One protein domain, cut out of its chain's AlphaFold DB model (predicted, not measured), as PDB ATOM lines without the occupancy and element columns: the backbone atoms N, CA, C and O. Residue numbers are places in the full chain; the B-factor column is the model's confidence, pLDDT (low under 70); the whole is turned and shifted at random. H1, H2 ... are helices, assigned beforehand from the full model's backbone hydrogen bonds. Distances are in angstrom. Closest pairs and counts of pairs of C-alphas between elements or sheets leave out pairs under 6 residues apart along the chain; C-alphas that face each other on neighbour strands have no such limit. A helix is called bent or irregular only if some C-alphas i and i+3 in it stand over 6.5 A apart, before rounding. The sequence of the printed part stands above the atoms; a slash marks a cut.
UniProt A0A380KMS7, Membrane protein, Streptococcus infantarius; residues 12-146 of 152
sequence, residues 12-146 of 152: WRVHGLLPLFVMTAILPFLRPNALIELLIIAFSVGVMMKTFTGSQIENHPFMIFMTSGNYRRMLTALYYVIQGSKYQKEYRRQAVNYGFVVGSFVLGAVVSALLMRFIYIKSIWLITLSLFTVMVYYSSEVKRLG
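What this domain is: This is residues 12 to 146 of the 152 residues of the protein "Membrane protein" of Streptococcus infantarius (UniProt A0A380KMS7). The long bent helix H4 folds into a V: its arm H4a pairs with H3 as a helical hairpin, while its arm H4b packs beside H1, and H2 packs on H1 away from H4b. Residues 140 to 146, of which 140 to 144 belong to H4, stick out. The printed part has 135 residues with four named helices, H1 to H4 in order, and no named strand. It is all helix and loose, with a radius of gyration of the C-alphas of 17.8 A and spans of 57 by 41 by 23 A.

Where its parts are: H4, residues 88 to 144, was assigned as one helix by its hydrogen bonds but is bent: C-alphas 118 and 121 are 9.5 A apart. Arm H4a, residues 88 to 118, is 44.6 A long; arm H4b, residues 121 to 144, is 36.3 A long and ends with C-alpha 144 at (27.767, -32.834, -48.749). H3 holds residues 67 to 82 and H2 residues 34 to 51. H1, residues 12 to 29, begins with C-alpha 12 at (43.665, -30.486, -48.547) and is irregular, with C-alphas 25 and 28 7.1 A apart.

How they stand to each other: H4a and H4b run opposite ways at a steep tilt of 40 degrees and only just touch, with 3 pairs of C-alphas within 8 A, the closest those of Met 116 and Ser 123 at 5.7 A. H3 and H4a touch, closest at the C-alphas of Met 74 and Ala 95, 4.6 A. H4b touches H1, closest at the C-alphas of Met 135 and Val 14, 5.6 A, at a shallow tilt of 21 degrees, opposite ways. H1 and H2 form a helical hairpin, closest at the C-alphas of Arg 13 and Thr 51, 5.8 A. H2 and H4b are apart. Every O i to N i+4 pair is within hydrogen-bond range in H2 and H3; the counts are 10 of 14 in H1, 26 of 27 in H4a and 17 of 20 in H4b.

The domain as a whole: The C-alphas of Arg 31 and Lys 86, the two farthest apart, are 57.8 A apart. The printed part has no cut. The link from H2 to H3 is long, 15 residues; residues 56 to 57 in it form a short antiparallel pairing with residues 60 to 61. The pLDDT is under 70 at residues 54, 65 and 145 to 146.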
ATOM      1  N   TRP A  12      42.322 -31.060 -48.706       71.31
ATOM      2  CA  TRP A  12      43.665 -30.486 -48.547       71.31
ATOM      3  C   TRP A  12      43.789 -29.510 -47.367       71.31
ATOM      4  O   TRP A  12      44.775 -29.563 -46.633       71.31
ATOM      5  N   ARG A  13      42.775 -28.663 -47.126       73.38
ATOM      6  CA  ARG A  13      42.775 -27.747 -45.970       73.38
ATOM      7  C   ARG A  13      42.774 -28.502 -44.636       73.38
ATOM      8  O   ARG A  13      43.476 -28.096 -43.721       73.38
ATOM      9  N   VAL A  14      42.060 -29.625 -44.540       79.00
ATOM     10  CA  VAL A  14      42.041 -30.483 -43.340       79.00
ATOM     11  C   VAL A  14      43.416 -31.094 -43.105       79.00
ATOM     12  O   VAL A  14      43.920 -31.054 -41.987       79.00
ATOM     13  N   HIS A  15      44.068 -31.584 -44.163       79.94
ATOM     14  CA  HIS A  15      45.431 -32.108 -44.063       79.94
ATOM     15  C   HIS A  15      46.449 -31.034 -43.665       79.94
ATOM     16  O   HIS A  15      47.348 -31.315 -42.878       79.94
ATOM     17  N   GLY A  16      46.275 -29.799 -44.143       80.19
ATOM     18  CA  GLY A  16      47.065 -28.652 -43.700       80.19
ATOM     19  C   GLY A  16      46.861 -28.316 -42.219       80.19
ATOM     20  O   GLY A  16      47.822 -27.966 -41.547       80.19
ATOM     21  N   LEU A  17      45.643 -28.468 -41.687       84.31
ATOM     22  CA  LEU A  17      45.321 -28.185 -40.282       84.31
ATOM     23  C   LEU A  17      45.667 -29.330 -39.312       84.31
ATOM     24  O   LEU A  17      45.782 -29.086 -38.113       84.31
ATOM     25  N   LEU A  18      45.867 -30.561 -39.791       84.38
ATOM     26  CA  LEU A  18      46.187 -31.714 -38.933       84.38
ATOM     27  C   LEU A  18      47.433 -31.502 -38.048       84.38
ATOM     28  O   LEU A  18      47.329 -31.734 -36.842       84.38
ATOM     29  N   PRO A  19      48.585 -31.024 -38.568       85.31
ATOM     30  CA  PRO A  19      49.759 -30.747 -37.737       85.31
ATOM     31  C   PRO A  19      49.476 -29.740 -36.615       85.31
ATOM     32  O   PRO A  19      49.939 -29.923 -35.494       85.31
ATOM     33  N   LEU A  20      48.676 -28.705 -36.895       85.06
ATOM     34  CA  LEU A  20      48.262 -27.700 -35.908       85.06
ATOM     35  C   LEU A  20      47.406 -28.306 -34.797       85.06
ATOM     36  O   LEU A  20      47.621 -28.037 -33.614       85.06
ATOM     37  N   PHE A  21      46.431 -29.126 -35.181       87.25
ATOM     38  CA  PHE A  21      45.545 -29.799 -34.239       87.25
ATOM     39  C   PHE A  21      46.336 -30.701 -33.284       87.25
ATOM     40  O   PHE A  21      46.183 -30.592 -32.070       87.25
ATOM     41  N   VAL A  22      47.246 -31.521 -33.817       86.75
ATOM     42  CA  VAL A  22      48.083 -32.425 -33.013       86.75
ATOM     43  C   VAL A  22      49.004 -31.643 -32.071       86.75
ATOM     44  O   VAL A  22      49.076 -31.957 -30.885       86.75
ATOM     45  N   MET A  23      49.667 -30.591 -32.562       85.00
ATOM     46  CA  MET A  23      50.582 -29.789 -31.740       85.00
ATOM     47  C   MET A  23      49.861 -29.073 -30.597       85.00
ATOM     48  O   MET A  23      50.320 -29.123 -29.459       85.00
ATOM     49  N   THR A  24      48.710 -28.449 -30.868       86.25
ATOM     50  CA  THR A  24      47.927 -27.759 -29.827       86.25
ATOM     51  C   THR A  24      47.330 -28.725 -28.802       86.25
ATOM     52  O   THR A  24      47.239 -28.369 -27.631       86.25
ATOM     53  N   ALA A  25      46.990 -29.956 -29.202       86.75
ATOM     54  CA  ALA A  25      46.499 -30.989 -28.291       86.75
ATOM     55  C   ALA A  25      47.589 -31.513 -27.338       86.75
ATOM     56  O   ALA A  25      47.312 -31.784 -26.171       86.75
ATOM     57  N   ILE A  26      48.829 -31.653 -27.825       85.69
ATOM     58  CA  ILE A  26      49.950 -32.213 -27.052       85.69
ATOM     59  C   ILE A  26      50.628 -31.152 -26.172       85.69
ATOM     60  O   ILE A  26      51.130 -31.487 -25.099       85.69
ATOM     61  N   LEU A  27      50.627 -29.878 -26.585       83.62
ATOM     62  CA  LEU A  27      51.354 -28.797 -25.904       83.62
ATOM     63  C   LEU A  27      51.145 -28.748 -24.376       83.62
ATOM     64  O   LEU A  27      52.135 -28.619 -23.660       83.62
ATOM     65  N   PRO A  28      49.920 -28.901 -23.836       83.62
ATOM     66  CA  PRO A  28      49.681 -28.784 -22.394       83.62
ATOM     67  C   PRO A  28      50.296 -29.914 -21.556       83.62
ATOM     68  O   PRO A  28      50.325 -29.807 -20.333       83.62
ATOM     69  N   PHE A  29      50.770 -30.989 -22.194       83.81
ATOM     70  CA  PHE A  29      51.488 -32.089 -21.546       83.81
ATOM     71  C   PHE A  29      53.009 -31.890 -21.543       83.81
ATOM     72  O   PHE A  29      53.720 -32.584 -20.815       83.81
ATOM     73  N   LEU A  30      53.523 -30.963 -22.356       81.88
ATOM     74  CA  LEU A  30      54.944 -30.647 -22.417       81.88
ATOM     75  C   LEU A  30      55.315 -29.656 -21.310       81.88
ATOM     76  O   LEU A  30      54.505 -28.830 -20.885       81.88
ATOM     77  N   ARG A  31      56.565 -29.721 -20.837       78.25
ATOM     78  CA  ARG A  31      57.079 -28.713 -19.902       78.25
ATOM     79  C   ARG A  31      57.170 -27.359 -20.622       78.25
ATOM     80  O   ARG A  31      57.733 -27.333 -21.719       78.25
ATOM     81  N   PRO A  32      56.682 -26.259 -20.018       75.88
ATOM     82  CA  PRO A  32      56.786 -24.931 -20.612       75.88
ATOM     83  C   PRO A  32      58.238 -24.585 -20.946       75.88
ATOM     84  O   PRO A  32      59.121 -24.665 -20.089       75.88
ATOM     85  N   ASN A  33      58.491 -24.228 -22.204       84.25
ATOM     86  CA  ASN A  33      59.798 -23.791 -22.681       84.25
ATOM     87  C   ASN A  33      59.598 -22.745 -23.778       84.25
ATOM     88  O   ASN A  33      59.098 -23.060 -24.858       84.25
ATOM     89  N   ALA A  34      60.040 -21.517 -23.505       83.38
ATOM     90  CA  ALA A  34      59.832 -20.366 -24.378       83.38
ATOM     91  C   ALA A  34      60.344 -20.584 -25.813       83.38
ATOM     92  O   ALA A  34      59.704 -20.136 -26.760       83.38
ATOM     93  N   LEU A  35      61.459 -21.302 -26.004       86.00
ATOM     94  CA  LEU A  35      61.998 -21.575 -27.344       86.00
ATOM     95  C   LEU A  35      61.098 -22.530 -28.137       86.00
ATOM     96  O   LEU A  35      60.852 -22.315 -29.323       86.00
ATOM     97  N   ILE A  36      60.585 -23.571 -27.478       80.81
ATOM     98  CA  ILE A  36      59.698 -24.562 -28.097       80.81
ATOM     99  C   ILE A  36      58.346 -23.917 -28.418       80.81
ATOM    100  O   ILE A  36      57.829 -24.090 -29.519       80.81
ATOM    101  N   GLU A  37      57.805 -23.123 -27.496       80.31
ATOM    102  CA  GLU A  37      56.563 -22.375 -27.705       80.31
ATOM    103  C   GLU A  37      56.682 -21.408 -28.884       80.31
ATOM    104  O   GLU A  37      55.807 -21.387 -29.749       80.31
ATOM    105  N   LEU A  38      57.790 -20.667 -28.979       85.38
ATOM    106  CA  LEU A  38      58.026 -19.733 -30.077       85.38
ATOM    107  C   LEU A  38      58.087 -20.448 -31.436       85.38
ATOM    108  O   LEU A  38      57.470 -19.989 -32.400       85.38
ATOM    109  N   LEU A  39      58.777 -21.590 -31.510       86.06
ATOM    110  CA  LEU A  39      58.834 -22.415 -32.722       86.06
ATOM    111  C   LEU A  39      57.452 -22.944 -33.114       86.06
ATOM    112  O   LEU A  39      57.085 -22.892 -34.290       86.06
ATOM    113  N   ILE A  40      56.669 -23.414 -32.141       83.00
ATOM    114  CA  ILE A  40      55.320 -23.933 -32.383       83.00
ATOM    115  C   ILE A  40      54.391 -22.815 -32.846       83.00
ATOM    116  O   ILE A  40      53.654 -23.017 -33.811       83.00
ATOM    117  N   ILE A  41      54.447 -21.629 -32.237       84.12
ATOM    118  CA  ILE A  41      53.673 -20.461 -32.672       84.12
ATOM    119  C   ILE A  41      54.068 -20.078 -34.100       84.12
ATOM    120  O   ILE A  41      53.193 -19.973 -34.956       84.12
ATOM    121  N   ALA A  42      55.363 -19.932 -34.392       86.06
ATOM    122  CA  ALA A  42      55.849 -19.541 -35.716       86.06
ATOM    123  C   ALA A  42      55.436 -20.542 -36.808       86.06
ATOM    124  O   ALA A  42      54.906 -20.150 -37.852       86.06
ATOM    125  N   PHE A  43      55.611 -21.841 -36.546       86.00
ATOM    126  CA  PHE A  43      55.142 -22.899 -37.436       86.00
ATOM    127  C   PHE A  43      53.624 -22.831 -37.619       86.00
ATOM    128  O   PHE A  43      53.127 -22.903 -38.745       86.00
ATOM    129  N   SER A  44      52.890 -22.608 -36.528       83.44
ATOM    130  CA  SER A  44      51.434 -22.551 -36.549       83.44
ATOM    131  C   SER A  44      50.900 -21.401 -37.396       83.44
ATOM    132  O   SER A  44      50.024 -21.602 -38.241       83.44
ATOM    133  N   VAL A  45      51.483 -20.212 -37.233       84.56
ATOM    134  CA  VAL A  45      51.181 -19.030 -38.048       84.56
ATOM    135  C   VAL A  45      51.414 -19.336 -39.527       84.56
ATOM    136  O   VAL A  45      50.550 -19.059 -40.361       84.56
ATOM    137  N   GLY A  46      52.551 -19.955 -39.859       84.56
ATOM    138  CA  GLY A  46      52.889 -20.327 -41.231       84.56
ATOM    139  C   GLY A  46      51.868 -21.281 -41.854       84.56
ATOM    140  O   GLY A  46      51.388 -21.039 -42.966       84.56
ATOM    141  N   VAL A  47      51.479 -22.330 -41.127       84.62
ATOM    142  CA  VAL A  47      50.482 -23.307 -41.589       84.62
ATOM    143  C   VAL A  47      49.108 -22.658 -41.777       84.62
ATOM    144  O   VAL A  47      48.488 -22.849 -42.828       84.62
ATOM    145  N   MET A  48      48.640 -21.850 -40.820       81.81
ATOM    146  CA  MET A  48      47.360 -21.140 -40.940       81.81
ATOM    147  C   MET A  48      47.366 -20.177 -42.126       81.81
ATOM    148  O   MET A  48      46.450 -20.196 -42.952       81.81
ATOM    149  N   MET A  49      48.422 -19.372 -42.263       81.38
ATOM    150  CA  MET A  49      48.519 -18.395 -43.339       81.38
ATOM    151  C   MET A  49      48.519 -19.083 -44.703       81.38
ATOM    152  O   MET A  49      47.791 -18.651 -45.592       81.38
ATOM    153  N   LYS A  50      49.239 -20.202 -44.865       79.81
ATOM    154  CA  LYS A  50      49.254 -20.982 -46.114       79.81
ATOM    155  C   LYS A  50      47.919 -21.660 -46.408       79.81
ATOM    156  O   LYS A  50      47.495 -21.660 -47.560       79.81
ATOM    157  N   THR A  51      47.254 -22.206 -45.392       78.38
ATOM    158  CA  THR A  51      45.984 -22.936 -45.548       78.38
ATOM    159  C   THR A  51      44.856 -22.024 -46.021       78.38
ATOM    160  O   THR A  51      44.049 -22.416 -46.865       78.38
ATOM    161  N   PHE A  52      44.834 -20.790 -45.515       74.31
ATOM    162  CA  PHE A  52      43.796 -19.808 -45.819       74.31
ATOM    163  C   PHE A  52      44.257 -18.704 -46.783       74.31
ATOM    164  O   PHE A  52      43.515 -17.744 -47.003       74.31
ATOM    165  N   THR A  53      45.443 -18.824 -47.393       72.06
ATOM    166  CA  THR A  53      45.906 -17.866 -48.410       72.06
ATOM    167  C   THR A  53      44.898 -17.800 -49.557       72.06
ATOM    168  O   THR A  53      44.544 -18.824 -50.138       72.06
ATOM    169  N   GLY A  54      44.469 -16.587 -49.909       67.44
ATOM    170  CA  GLY A  54      43.505 -16.365 -50.988       67.44
ATOM    171  C   GLY A  54      42.047 -16.600 -50.592       67.44
ATOM    172  O   GLY A  54      41.192 -16.569 -51.469       67.44
ATOM    173  N   SER A  55      41.749 -16.803 -49.302       74.94
ATOM    174  CA  SER A  55      40.364 -16.815 -48.817       74.94
ATOM    175  C   SER A  55      39.733 -15.440 -49.013       74.94
ATOM    176  O   SER A  55      40.355 -14.407 -48.744       74.94
ATOM    177  N   GLN A  56      38.493 -15.429 -49.488       77.38
ATOM    178  CA  GLN A  56      37.751 -14.213 -49.786       77.38
ATOM    179  C   GLN A  56      36.419 -14.229 -49.045       77.38
ATOM    180  O   GLN A  56      35.807 -15.280 -48.868       77.38
ATOM    181  N   ILE A  57      35.990 -13.050 -48.608       71.50
ATOM    182  CA  ILE A  57      34.612 -12.808 -48.195       71.50
ATOM    183  C   ILE A  57      33.995 -11.987 -49.319       71.50
ATOM    184  O   ILE A  57      34.466 -10.887 -49.620       71.50
ATOM    185  N   GLU A  58      32.976 -12.553 -49.961       72.31
ATOM    186  CA  GLU A  58      32.423 -12.049 -51.222       72.31
ATOM    187  C   GLU A  58      33.505 -12.006 -52.310       72.31
ATOM    188  O   GLU A  58      33.978 -13.057 -52.725       72.31
ATOM    189  N   ASN A  59      33.939 -10.814 -52.728       72.69
ATOM    190  CA  ASN A  59      34.967 -10.616 -53.756       72.69
ATOM    191  C   ASN A  59      36.258  -9.998 -53.195       72.69
ATOM    192  O   ASN A  59      37.149  -9.598 -53.946       72.69
ATOM    193  N   HIS A  60      36.364  -9.869 -51.870       73.94
ATOM    194  CA  HIS A  60      37.481  -9.184 -51.234       73.94
ATOM    195  C   HIS A  60      38.339 -10.146 -50.411       73.94
ATOM    196  O   HIS A  60      37.807 -10.992 -49.688       73.94
ATOM    197  N   PRO A  61      39.678 -10.021 -50.479       75.81
ATOM    198  CA  PRO A  61      40.569 -10.885 -49.722       75.81
ATOM    199  C   PRO A  61      40.372 -10.674 -48.220       75.81
ATOM    200  O   PRO A  61      40.267  -9.543 -47.732       75.81
ATOM    201  N   PHE A  62      40.332 -11.785 -47.498       79.06
ATOM    202  CA  PHE A  62      40.190 -11.844 -46.054       79.06
ATOM    203  C   PHE A  62      41.462 -12.434 -45.442       79.06
ATOM    204  O   PHE A  62      41.984 -13.450 -45.901       79.06
ATOM    205  N   MET A  63      41.967 -11.782 -44.394       74.19
ATOM    206  CA  MET A  63      43.170 -12.217 -43.689       74.19
ATOM    207  C   MET A  63      42.783 -12.912 -42.385       74.19
ATOM    208  O   MET A  63      42.299 -12.256 -41.472       74.19
ATOM    209  N   ILE A  64      43.021 -14.219 -42.263       76.06
ATOM    210  CA  ILE A  64      42.591 -14.969 -41.069       76.06
ATOM    211  C   ILE A  64      43.413 -14.659 -39.809       76.06
ATOM    212  O   ILE A  64      42.884 -14.715 -38.708       76.06
ATOM    213  N   PHE A  65      44.699 -14.331 -39.967       69.94
ATOM    214  CA  PHE A  65      45.638 -14.221 -38.843       69.94
ATOM    215  C   PHE A  65      46.022 -12.770 -38.500       69.94
ATOM    216  O   PHE A  65      46.314 -12.456 -37.354       69.94
ATOM    217  N   MET A  66      46.008 -11.862 -39.484       76.25
ATOM    218  CA  MET A  66      46.376 -10.451 -39.304       76.25
ATOM    219  C   MET A  66      45.151  -9.542 -39.450       76.25
ATOM    220  O   MET A  66      44.843  -9.044 -40.536       76.25
ATOM    221  N   THR A  67      44.461  -9.313 -38.332       78.44
ATOM    222  CA  THR A  67      43.198  -8.554 -38.253       78.44
ATOM    223  C   THR A  67      43.333  -7.095 -38.692       78.44
ATOM    224  O   THR A  67      42.354  -6.503 -39.137       78.44
ATOM    225  N   SER A  68      44.539  -6.518 -38.655       80.88
ATOM    226  CA  SER A  68      44.803  -5.135 -39.083       80.88
ATOM    227  C   SER A  68      44.375  -4.862 -40.531       80.88
ATOM    228  O   SER A  68      43.789  -3.818 -40.819       80.88
ATOM    229  N   GLY A  69      44.589  -5.819 -41.441       82.56
ATOM    230  CA  GLY A  69      44.158  -5.702 -42.837       82.56
ATOM    231  C   GLY A  69      42.634  -5.680 -42.985       82.56
ATOM    232  O   GLY A  69      42.095  -4.891 -43.763       82.56
ATOM    233  N   ASN A  70      41.935  -6.502 -42.200       86.06
ATOM    234  CA  ASN A  70      40.471  -6.552 -42.170       86.06
ATOM    235  C   ASN A  70      39.882  -5.292 -41.521       86.06
ATOM    236  O   ASN A  70      38.908  -4.738 -42.022       86.06
ATOM    237  N   TYR A  71      40.512  -4.802 -40.452       86.62
ATOM    238  CA  TYR A  71      40.128  -3.577 -39.755       86.62
ATOM    239  C   TYR A  71      40.234  -2.346 -40.657       86.62
ATOM    240  O   TYR A  71      39.283  -1.576 -40.767       86.62
ATOM    241  N   ARG A  72      41.347  -2.198 -41.390       87.56
ATOM    242  CA  ARG A  72      41.501  -1.115 -42.371       87.56
ATOM    243  C   ARG A  72      40.382  -1.145 -43.415       87.56
ATOM    244  O   ARG A  72      39.796  -0.107 -43.699       87.56
ATOM    245  N   ARG A  73      40.055  -2.326 -43.952       85.31
ATOM    246  CA  ARG A  73      38.970  -2.497 -44.939       85.31
ATOM    247  C   ARG A  73      37.602  -2.132 -44.368       85.31
ATOM    248  O   ARG A  73      36.844  -1.446 -45.044       85.31
ATOM    249  N   MET A  74      37.315  -2.540 -43.132       89.44
ATOM    250  CA  MET A  74      36.094  -2.161 -42.420       89.44
ATOM    251  C   MET A  74      35.966  -0.636 -42.309       89.44
ATOM    252  O   MET A  74      34.930  -0.086 -42.675       89.44
ATOM    253  N   LEU A  75      37.023   0.050 -41.861       90.31
ATOM    254  CA  LEU A  75      37.021   1.509 -41.721       90.31
ATOM    255  C   LEU A  75      36.871   2.223 -43.065       90.31
ATOM    256  O   LEU A  75      36.103   3.174 -43.166       90.31
ATOM    257  N   THR A  76      37.568   1.762 -44.105       88.88
ATOM    258  CA  THR A  76      37.436   2.328 -45.454       88.88
ATOM    259  C   THR A  76      36.012   2.167 -45.990       88.88
ATOM    260  O   THR A  76      35.452   3.119 -46.526       88.88
ATOM    261  N   ALA A  77      35.398   0.996 -45.810       87.38
ATOM    262  CA  ALA A  77      34.014   0.769 -46.215       87.38
ATOM    263  C   ALA A  77      33.040   1.666 -45.432       87.38
ATOM    264  O   ALA A  77      32.163   2.287 -46.028       87.38
ATOM    265  N   LEU A  78      33.233   1.803 -44.116       89.19
ATOM    266  CA  LEU A  78      32.426   2.687 -43.274       89.19
ATOM    267  C   LEU A  78      32.551   4.158 -43.699       89.19
ATOM    268  O   LEU A  78      31.543   4.854 -43.804       89.19
ATOM    269  N   TYR A  79      33.767   4.611 -44.008       89.62
ATOM    270  CA  TYR A  79      34.025   5.961 -44.505       89.62
ATOM    271  C   TYR A  79      33.237   6.256 -45.791       89.62
ATOM    272  O   TYR A  79      32.549   7.272 -45.872       89.62
ATOM    273  N   TYR A  80      33.248   5.342 -46.768       87.88
ATOM    274  CA  TYR A  80      32.491   5.519 -48.014       87.88
ATOM    275  C   TYR A  80      30.970   5.486 -47.829       87.88
ATOM    276  O   TYR A  80      30.250   6.141 -48.590       87.88
ATOM    277  N   VAL A  81      30.466   4.757 -46.826       87.06
ATOM    278  CA  VAL A  81      29.041   4.790 -46.459       87.06
ATOM    279  C   VAL A  81      28.664   6.174 -45.932       87.06
ATOM    280  O   VAL A  81      27.685   6.746 -46.410       87.06
ATOM    281  N   ILE A  82      29.463   6.723 -45.009       87.81
ATOM    282  CA  ILE A  82      29.238   8.049 -44.412       87.81
ATOM    283  C   ILE A  82      29.331   9.155 -45.471       87.81
ATOM    284  O   ILE A  82      28.525  10.078 -45.463       87.81
ATOM    285  N   GLN A  83      30.263   9.040 -46.422       88.19
ATOM    286  CA  GLN A  83      30.464  10.030 -47.485       88.19
ATOM    287  C   GLN A  83      29.344  10.044 -48.550       88.19
ATOM    288  O   GLN A  83      29.355  10.893 -49.434       88.19
ATOM    289  N   GLY A  84      28.374   9.123 -48.502       78.81
ATOM    290  CA  GLY A  84      27.276   9.114 -49.476       78.81
ATOM    291  C   GLY A  84      27.660   8.570 -50.857       78.81
ATOM    292  O   GLY A  84      27.083   8.981 -51.860       78.81
ATOM    293  N   SER A  85      28.644   7.663 -50.942       76.75
ATOM    294  CA  SER A  85      29.117   7.106 -52.221       76.75
ATOM    295  C   SER A  85      28.016   6.372 -53.005       76.75
ATOM    296  O   SER A  85      27.166   5.701 -52.426       76.75
ATOM    297  N   LYS A  86      28.085   6.400 -54.344       71.75
ATOM    298  CA  LYS A  86      27.123   5.779 -55.282       71.75
ATOM    299  C   LYS A  86      26.831   4.286 -55.004       71.75
ATOM    300  O   LYS A  86      25.769   3.798 -55.379       71.75
ATOM    301  N   TYR A  87      27.735   3.575 -54.318       77.25
ATOM    302  CA  TYR A  87      27.625   2.145 -53.981       77.25
ATOM    303  C   TYR A  87      27.389   1.868 -52.481       77.25
ATOM    304  O   TYR A  87      27.910   0.895 -51.934       77.25
ATOM    305  N   GLN A  88      26.597   2.695 -51.784       76.62
ATOM    306  CA  GLN A  88      26.369   2.551 -50.332       76.62
ATOM    307  C   GLN A  88      25.967   1.134 -49.881       76.62
ATOM    308  O   GLN A  88      26.395   0.686 -48.817       76.62
ATOM    309  N   LYS A  89      25.158   0.409 -50.666       82.12
ATOM    310  CA  LYS A  89      24.678  -0.934 -50.294       82.12
ATOM    311  C   LYS A  89      25.814  -1.960 -50.205       82.12
ATOM    312  O   LYS A  89      25.815  -2.779 -49.289       82.12
ATOM    313  N   GLU A  90      26.774  -1.901 -51.124       84.12
ATOM    314  CA  GLU A  90      27.925  -2.808 -51.157       84.12
ATOM    315  C   GLU A  90      28.913  -2.476 -50.037       84.12
ATOM    316  O   GLU A  90      29.269  -3.356 -49.252       84.12
ATOM    317  N   TYR A  91      29.254  -1.195 -49.865       83.50
ATOM    318  CA  TYR A  91      30.132  -0.760 -48.777       83.50
ATOM    319  C   TYR A  91      29.541  -1.038 -47.394       83.50
ATOM    320  O   TYR A  91      30.264  -1.440 -46.486       83.50
ATOM    321  N   ARG A  92      28.221  -0.905 -47.218       84.81
ATOM    322  CA  ARG A  92      27.559  -1.269 -45.958       84.81
ATOM    323  C   ARG A  92      27.687  -2.763 -45.671       84.81
ATOM    324  O   ARG A  92      27.985  -3.135 -44.540       84.81
ATOM    325  N   ARG A  93      27.495  -3.619 -46.678       86.00
ATOM    326  CA  ARG A  93      27.658  -5.072 -46.527       86.00
ATOM    327  C   ARG A  93      29.107  -5.433 -46.197       86.00
ATOM    328  O   ARG A  93      29.353  -6.197 -45.269       86.00
ATOM    329  N   GLN A  94      30.060  -4.796 -46.873       85.19
ATOM    330  CA  GLN A  94      31.484  -4.946 -46.593       85.19
ATOM    331  C   GLN A  94      31.832  -4.517 -45.158       85.19
ATOM    332  O   GLN A  94      32.486  -5.271 -44.438       85.19
ATOM    333  N   ALA A  95      31.360  -3.352 -44.711       86.75
ATOM    334  CA  ALA A  95      31.593  -2.854 -43.357       86.75
ATOM    335  C   ALA A  95      31.030  -3.809 -42.293       86.75
ATOM    336  O   ALA A  95      31.714  -4.099 -41.315       86.75
ATOM    337  N   VAL A  96      29.827  -4.351 -42.506       88.31
ATOM    338  CA  VAL A  96      29.207  -5.318 -41.589       88.31
ATOM    339  C   VAL A  96      29.986  -6.633 -41.554       88.31
ATOM    340  O   VAL A  96      30.332  -7.103 -40.474       88.31
ATOM    341  N   ASN A  97      30.329  -7.209 -42.708       88.00
ATOM    342  CA  ASN A  97      31.034  -8.494 -42.765       88.00
ATOM    343  C   ASN A  97      32.435  -8.417 -42.146       88.00
ATOM    344  O   ASN A  97      32.802  -9.255 -41.323       88.00
ATOM    345  N   TYR A  98      33.217  -7.395 -42.509       87.00
ATOM    346  CA  TYR A  98      34.532  -7.191 -41.903       87.00
ATOM    347  C   TYR A  98      34.420  -6.751 -40.436       87.00
ATOM    348  O   TYR A  98      35.287  -7.099 -39.638       87.00
ATOM    349  N   GLY A  99      33.334  -6.073 -40.056       86.94
ATOM    350  CA  GLY A  99      33.000  -5.778 -38.665       86.94
ATOM    351  C   GLY A  99      32.779  -7.037 -37.834       86.94
ATOM    352  O   GLY A  99      33.394  -7.177 -36.781       86.94
ATOM    353  N   PHE A 100      31.998  -8.001 -38.331       89.31
ATOM    354  CA  PHE A 100      31.820  -9.298 -37.669       89.31
ATOM    355  C   PHE A 100      33.136 -10.052 -37.511       89.31
ATOM    356  O   PHE A 100      33.401 -10.614 -36.450       89.31
ATOM    357  N   VAL A 101      33.984 -10.030 -38.538       87.25
ATOM    358  CA  VAL A 101      35.322 -10.625 -38.489       87.25
ATOM    359  C   VAL A 101      36.175 -10.005 -37.381       87.25
ATOM    360  O   VAL A 101      36.725 -10.723 -36.547       87.25
ATOM    361  N   VAL A 102      36.296  -8.674 -37.367       88.00
ATOM    362  CA  VAL A 102      37.127  -7.959 -36.388       88.00
ATOM    363  C   VAL A 102      36.553  -8.131 -34.983       88.00
ATOM    364  O   VAL A 102      37.297  -8.427 -34.051       88.00
ATOM    365  N   GLY A 103      35.232  -8.018 -34.836       89.31
ATOM    366  CA  GLY A 103      34.533  -8.216 -33.570       89.31
ATOM    367  C   GLY A 103      34.736  -9.623 -33.009       89.31
ATOM    368  O   GLY A 103      35.092  -9.768 -31.844       89.31
ATOM    369  N   SER A 104      34.609 -10.658 -33.846       89.31
ATOM    370  CA  SER A 104      34.832 -12.051 -33.434       89.31
ATOM    371  C   SER A 104      36.275 -12.297 -32.993       89.31
ATOM    372  O   SER A 104      36.507 -13.026 -32.033       89.31
ATOM    373  N   PHE A 105      37.250 -11.658 -33.648       87.19
ATOM    374  CA  PHE A 105      38.654 -11.735 -33.242       87.19
ATOM    375  C   PHE A 105      38.890 -11.101 -31.865       87.19
ATOM    376  O   PHE A 105      39.510 -11.722 -31.003       87.19
ATOM    377  N   VAL A 106      38.370  -9.888 -31.636       89.94
ATOM    378  CA  VAL A 106      38.500  -9.192 -30.344       89.94
ATOM    379  C   VAL A 106      37.806  -9.979 -29.234       89.94
ATOM    380  O   VAL A 106      38.406 -10.209 -28.186       89.94
ATOM    381  N   LEU A 107      36.580 -10.455 -29.476       91.12
ATOM    382  CA  LEU A 107      35.857 -11.307 -28.532       91.12
ATOM    383  C   LEU A 107      36.645 -12.581 -28.213       91.12
ATOM    384  O   LEU A 107      36.808 -12.914 -27.042       91.12
ATOM    385  N   GLY A 108      37.193 -13.255 -29.226       87.44
ATOM    386  CA  GLY A 108      38.029 -14.439 -29.040       87.44
ATOM    387  C   GLY A 108      39.275 -14.163 -28.195       87.44
ATOM    388  O   GLY A 108      39.599 -14.959 -27.313       87.44
ATOM    389  N   ALA A 109      39.943 -13.025 -28.404       87.12
ATOM    390  CA  ALA A 109      41.107 -12.618 -27.617       87.12
ATOM    391  C   ALA A 109      40.743 -12.330 -26.152       87.12
ATOM    392  O   ALA A 109      41.428 -12.806 -25.248       87.12
ATOM    393  N   VAL A 110      39.639 -11.613 -25.909       90.50
ATOM    394  CA  VAL A 110      39.147 -11.315 -24.554       90.50
ATOM    395  C   VAL A 110      38.757 -12.599 -23.826       90.50
ATOM    396  O   VAL A 110      39.212 -12.829 -22.708       90.50
ATOM    397  N   VAL A 111      37.973 -13.471 -24.468       89.19
ATOM    398  CA  VAL A 111      37.580 -14.771 -23.906       89.19
ATOM    399  C   VAL A 111      38.819 -15.613 -23.595       89.19
ATOM    400  O   VAL A 111      38.942 -16.125 -22.487       89.19
ATOM    401  N   SER A 112      39.784 -15.691 -24.514       85.00
ATOM    402  CA  SER A 112      41.030 -16.439 -24.297       85.00
ATOM    403  C   SER A 112      41.846 -15.889 -23.123       85.00
ATOM    404  O   SER A 112      42.332 -16.667 -22.304       85.00
ATOM    405  N   ALA A 113      41.957 -14.563 -22.994       86.69
ATOM    406  CA  ALA A 113      42.655 -13.919 -21.881       86.69
ATOM    407  C   ALA A 113      41.971 -14.196 -20.532       86.69
ATOM    408  O   ALA A 113      42.645 -14.469 -19.538       86.69
ATOM    409  N   LEU A 114      40.634 -14.187 -20.501       88.00
ATOM    410  CA  LEU A 114      39.870 -14.550 -19.308       88.00
ATOM    411  C   LEU A 114      40.083 -16.021 -18.937       88.00
ATOM    412  O   LEU A 114      40.374 -16.308 -17.779       88.00
ATOM    413  N   LEU A 115      40.010 -16.948 -19.900       85.38
ATOM    414  CA  LEU A 115      40.255 -18.371 -19.640       85.38
ATOM    415  C   LEU A 115      41.676 -18.637 -19.138       85.38
ATOM    416  O   LEU A 115      41.850 -19.452 -18.231       85.38
ATOM    417  N   MET A 116      42.673 -17.919 -19.664       84.25
ATOM    418  CA  MET A 116      44.064 -18.055 -19.231       84.25
ATOM    419  C   MET A 116      44.228 -17.788 -17.730       84.25
ATOM    420  O   MET A 116      45.030 -18.457 -17.081       84.25
ATOM    421  N   ARG A 117      43.421 -16.883 -17.159       82.00
ATOM    422  CA  ARG A 117      43.415 -16.586 -15.718       82.00
ATOM    423  C   ARG A 117      42.901 -17.749 -14.862       82.00
ATOM    424  O   ARG A 117      43.315 -17.868 -13.715       82.00
ATOM    425  N   PHE A 118      42.010 -18.584 -15.395       80.31
ATOM    426  CA  PHE A 118      41.377 -19.674 -14.644       80.31
ATOM    427  C   PHE A 118      42.044 -21.032 -14.879       80.31
ATOM    428  O   PHE A 118      42.223 -21.804 -13.943       80.31
ATOM    429  N   ILE A 119      42.385 -21.343 -16.132       80.44
ATOM    430  CA  ILE A 119      42.743 -22.700 -16.571       80.44
ATOM    431  C   ILE A 119      44.214 -22.765 -17.054       80.44
ATOM    432  O   ILE A 119      44.704 -23.828 -17.441       80.44
ATOM    433  N   TYR A 120      44.956 -21.647 -16.981       81.94
ATOM    434  CA  TYR A 120      46.370 -21.531 -17.372       81.94
ATOM    435  C   TYR A 120      46.632 -22.182 -18.747       81.94
ATOM    436  O   TYR A 120      45.894 -21.928 -19.705       81.94
ATOM    437  N   ILE A 121      47.646 -23.047 -18.854       74.69
ATOM    438  CA  ILE A 121      48.077 -23.707 -20.097       74.69
ATOM    439  C   ILE A 121      46.993 -24.598 -20.724       74.69
ATOM    440  O   ILE A 121      46.955 -24.774 -21.940       74.69
ATOM    441  N   LYS A 122      46.049 -25.115 -19.925       80.94
ATOM    442  CA  LYS A 122      44.951 -25.951 -20.431       80.94
ATOM    443  C   LYS A 122      43.949 -25.150 -21.278       80.94
ATOM    444  O   LYS A 122      43.206 -25.751 -22.045       80.94
ATOM    445  N   SER A 123      43.974 -23.814 -21.230       81.00
ATOM    446  CA  SER A 123      43.152 -22.941 -22.093       81.00
ATOM    447  C   SER A 123      43.408 -23.164 -23.589       81.00
ATOM    448  O   SER A 123      42.537 -22.905 -24.414       81.00
ATOM    449  N   ILE A 124      44.575 -23.710 -23.946       83.12
ATOM    450  CA  ILE A 124      44.938 -24.059 -25.327       83.12
ATOM    451  C   ILE A 124      43.991 -25.109 -25.922       83.12
ATOM    452  O   ILE A 124      43.770 -25.119 -27.130       83.12
ATOM    453  N   TRP A 125      43.330 -25.920 -25.090       85.44
ATOM    454  CA  TRP A 125      42.332 -26.886 -25.552       85.44
ATOM    455  C   TRP A 125      41.129 -26.222 -26.226       85.44
ATOM    456  O   TRP A 125      40.493 -26.843 -27.075       85.44
ATOM    457  N   LEU A 126      40.842 -24.953 -25.920       85.12
ATOM    458  CA  LEU A 126      39.827 -24.182 -26.638       85.12
ATOM    459  C   LEU A 126      40.204 -24.034 -28.119       85.12
ATOM    460  O   LEU A 126      39.359 -24.206 -28.999       85.12
ATOM    461  N   ILE A 127      41.488 -23.797 -28.405       84.38
ATOM    462  CA  ILE A 127      42.014 -23.724 -29.772       84.38
ATOM    463  C   ILE A 127      41.901 -25.096 -30.437       84.38
ATOM    464  O   ILE A 127      41.377 -25.192 -31.546       84.38
ATOM    465  N   THR A 128      42.303 -26.166 -29.749       86.94
ATOM    466  CA  THR A 128      42.188 -27.542 -30.254       86.94
ATOM    467  C   THR A 128      40.741 -27.913 -30.600       86.94
ATOM    468  O   THR A 128      40.484 -28.438 -31.684       86.94
ATOM    469  N   LEU A 129      39.779 -27.572 -29.737       88.12
ATOM    470  CA  LEU A 129      38.351 -27.798 -29.970       88.12
ATOM    471  C   LEU A 129      37.826 -26.981 -31.161       88.12
ATOM    472  O   LEU A 129      37.056 -27.489 -31.982       88.12
ATOM    473  N   SER A 130      38.265 -25.727 -31.295       86.06
ATOM    474  CA  SER A 130      37.895 -24.880 -32.434       86.06
ATOM    475  C   SER A 130      38.420 -25.440 -33.762       86.06
ATOM    476  O   SER A 130      37.665 -25.537 -34.729       86.06
ATOM    477  N   LEU A 131      39.678 -25.903 -33.794       85.50
ATOM    478  CA  LEU A 131      40.290 -26.533 -34.965       85.50
ATOM    479  C   LEU A 131      39.557 -27.820 -35.339       85.50
ATOM    480  O   LEU A 131      39.238 -28.017 -36.510       85.50
ATOM    481  N   PHE A 132      39.223 -28.649 -34.348       88.31
ATOM    482  CA  PHE A 132      38.425 -29.852 -34.559       88.31
ATOM    483  C   PHE A 132      37.071 -29.525 -35.194       88.31
ATOM    484  O   PHE A 132      36.700 -30.117 -36.205       88.31
ATOM    485  N   THR A 133      36.368 -28.522 -34.662       87.12
ATOM    486  CA  THR A 133      35.067 -28.082 -35.185       87.12
ATOM    487  C   THR A 133      35.175 -27.621 -36.639       87.12
ATOM    488  O   THR A 133      34.384 -28.047 -37.478       87.12
ATOM    489  N   VAL A 134      36.188 -26.812 -36.974       84.81
ATOM    490  CA  VAL A 134      36.434 -26.356 -38.355       84.81
ATOM    491  C   VAL A 134      36.751 -27.529 -39.282       84.81
ATOM    492  O   VAL A 134      36.232 -27.590 -40.396       84.81
ATOM    493  N   MET A 135      37.574 -28.479 -38.837       84.75
ATOM    494  CA  MET A 135      37.938 -29.659 -39.623       84.75
ATOM    495  C   MET A 135      36.739 -30.575 -39.877       84.75
ATOM    496  O   MET A 135      36.580 -31.057 -41.001       84.75
ATOM    497  N   VAL A 136      35.880 -30.789 -38.876       85.50
ATOM    498  CA  VAL A 136      34.638 -31.565 -39.008       85.50
ATOM    499  C   VAL A 136      33.666 -30.852 -39.938       85.50
ATOM    500  O   VAL A 136      33.170 -31.467 -40.881       85.50
ATOM    501  N   TYR A 137      33.445 -29.551 -39.732       85.81
ATOM    502  CA  TYR A 137      32.561 -28.748 -40.570       85.81
ATOM    503  C   TYR A 137      33.006 -28.779 -42.034       85.81
ATOM    504  O   TYR A 137      32.231 -29.158 -42.912       85.81
ATOM    505  N   TYR A 138      34.280 -28.488 -42.303       81.56
ATOM    506  CA  TYR A 138      34.817 -28.503 -43.660       81.56
ATOM    507  C   TYR A 138      34.734 -29.898 -44.292       81.56
ATOM    508  O   TYR A 138      34.321 -30.033 -45.441       81.56
ATOM    509  N   SER A 139      35.051 -30.950 -43.534       80.69
ATOM    510  CA  SER A 139      34.920 -32.331 -44.010       80.69
ATOM    511  C   SER A 139      33.475 -32.700 -44.353       80.69
ATOM    512  O   SER A 139      33.234 -33.395 -45.344       80.69
ATOM    513  N   SER A 140      32.518 -32.234 -43.545       79.44
ATOM    514  CA  SER A 140      31.087 -32.452 -43.766       79.44
ATOM    515  C   SER A 140      30.590 -31.721 -45.010       79.44
ATOM    516  O   SER A 140      29.849 -32.302 -45.797       79.44
ATOM    517  N   GLU A 141      31.078 -30.502 -45.245       77.94
ATOM    518  CA  GLU A 141      30.716 -29.681 -46.396       77.94
ATOM    519  C   GLU A 141      31.264 -30.272 -47.701       77.94
ATOM    520  O   GLU A 141      30.534 -30.425 -48.678       77.94
ATOM    521  N   VAL A 142      32.525 -30.713 -47.694       75.19
ATOM    522  CA  VAL A 142      33.139 -31.430 -48.823       75.19
ATOM    523  C   VAL A 142      32.362 -32.711 -49.149       75.19
ATOM    524  O   VAL A 142      32.105 -32.995 -50.322       75.19
ATOM    525  N   LYS A 143      31.943 -33.465 -48.121       75.50
ATOM    526  CA  LYS A 143      31.132 -34.681 -48.288       75.50
ATOM    527  C   LYS A 143      29.738 -34.360 -48.831       75.50
ATOM    528  O   LYS A 143      29.273 -35.058 -49.728       75.50
ATOM    529  N   ARG A 144      29.094 -33.304 -48.320       70.75
ATOM    530  CA  ARG A 144      27.767 -32.834 -48.749       70.75
ATOM    531  C   ARG A 144      27.758 -32.422 -50.217       70.75
ATOM    532  O   ARG A 144      26.833 -32.771 -50.938       70.75
ATOM    533  N   LEU A 145      28.796 -31.718 -50.659       68.94
ATOM    534  CA  LEU A 145      28.919 -31.235 -52.035       68.94
ATOM    535  C   LEU A 145      29.472 -32.294 -53.007       68.94
ATOM    536  O   LEU A 145      29.634 -32.008 -54.191       68.94
ATOM    537  N   GLY A 146      29.787 -33.509 -52.534       63.56
ATOM    538  CA  GLY A 146      30.309 -34.592 -53.375       63.56
ATOM    539  C   GLY A 146      31.645 -34.261 -54.055       63.56
ATOM    540  O   GLY A 146      32.007 -34.872 -55.064       63.56
TER     541      GLY A 146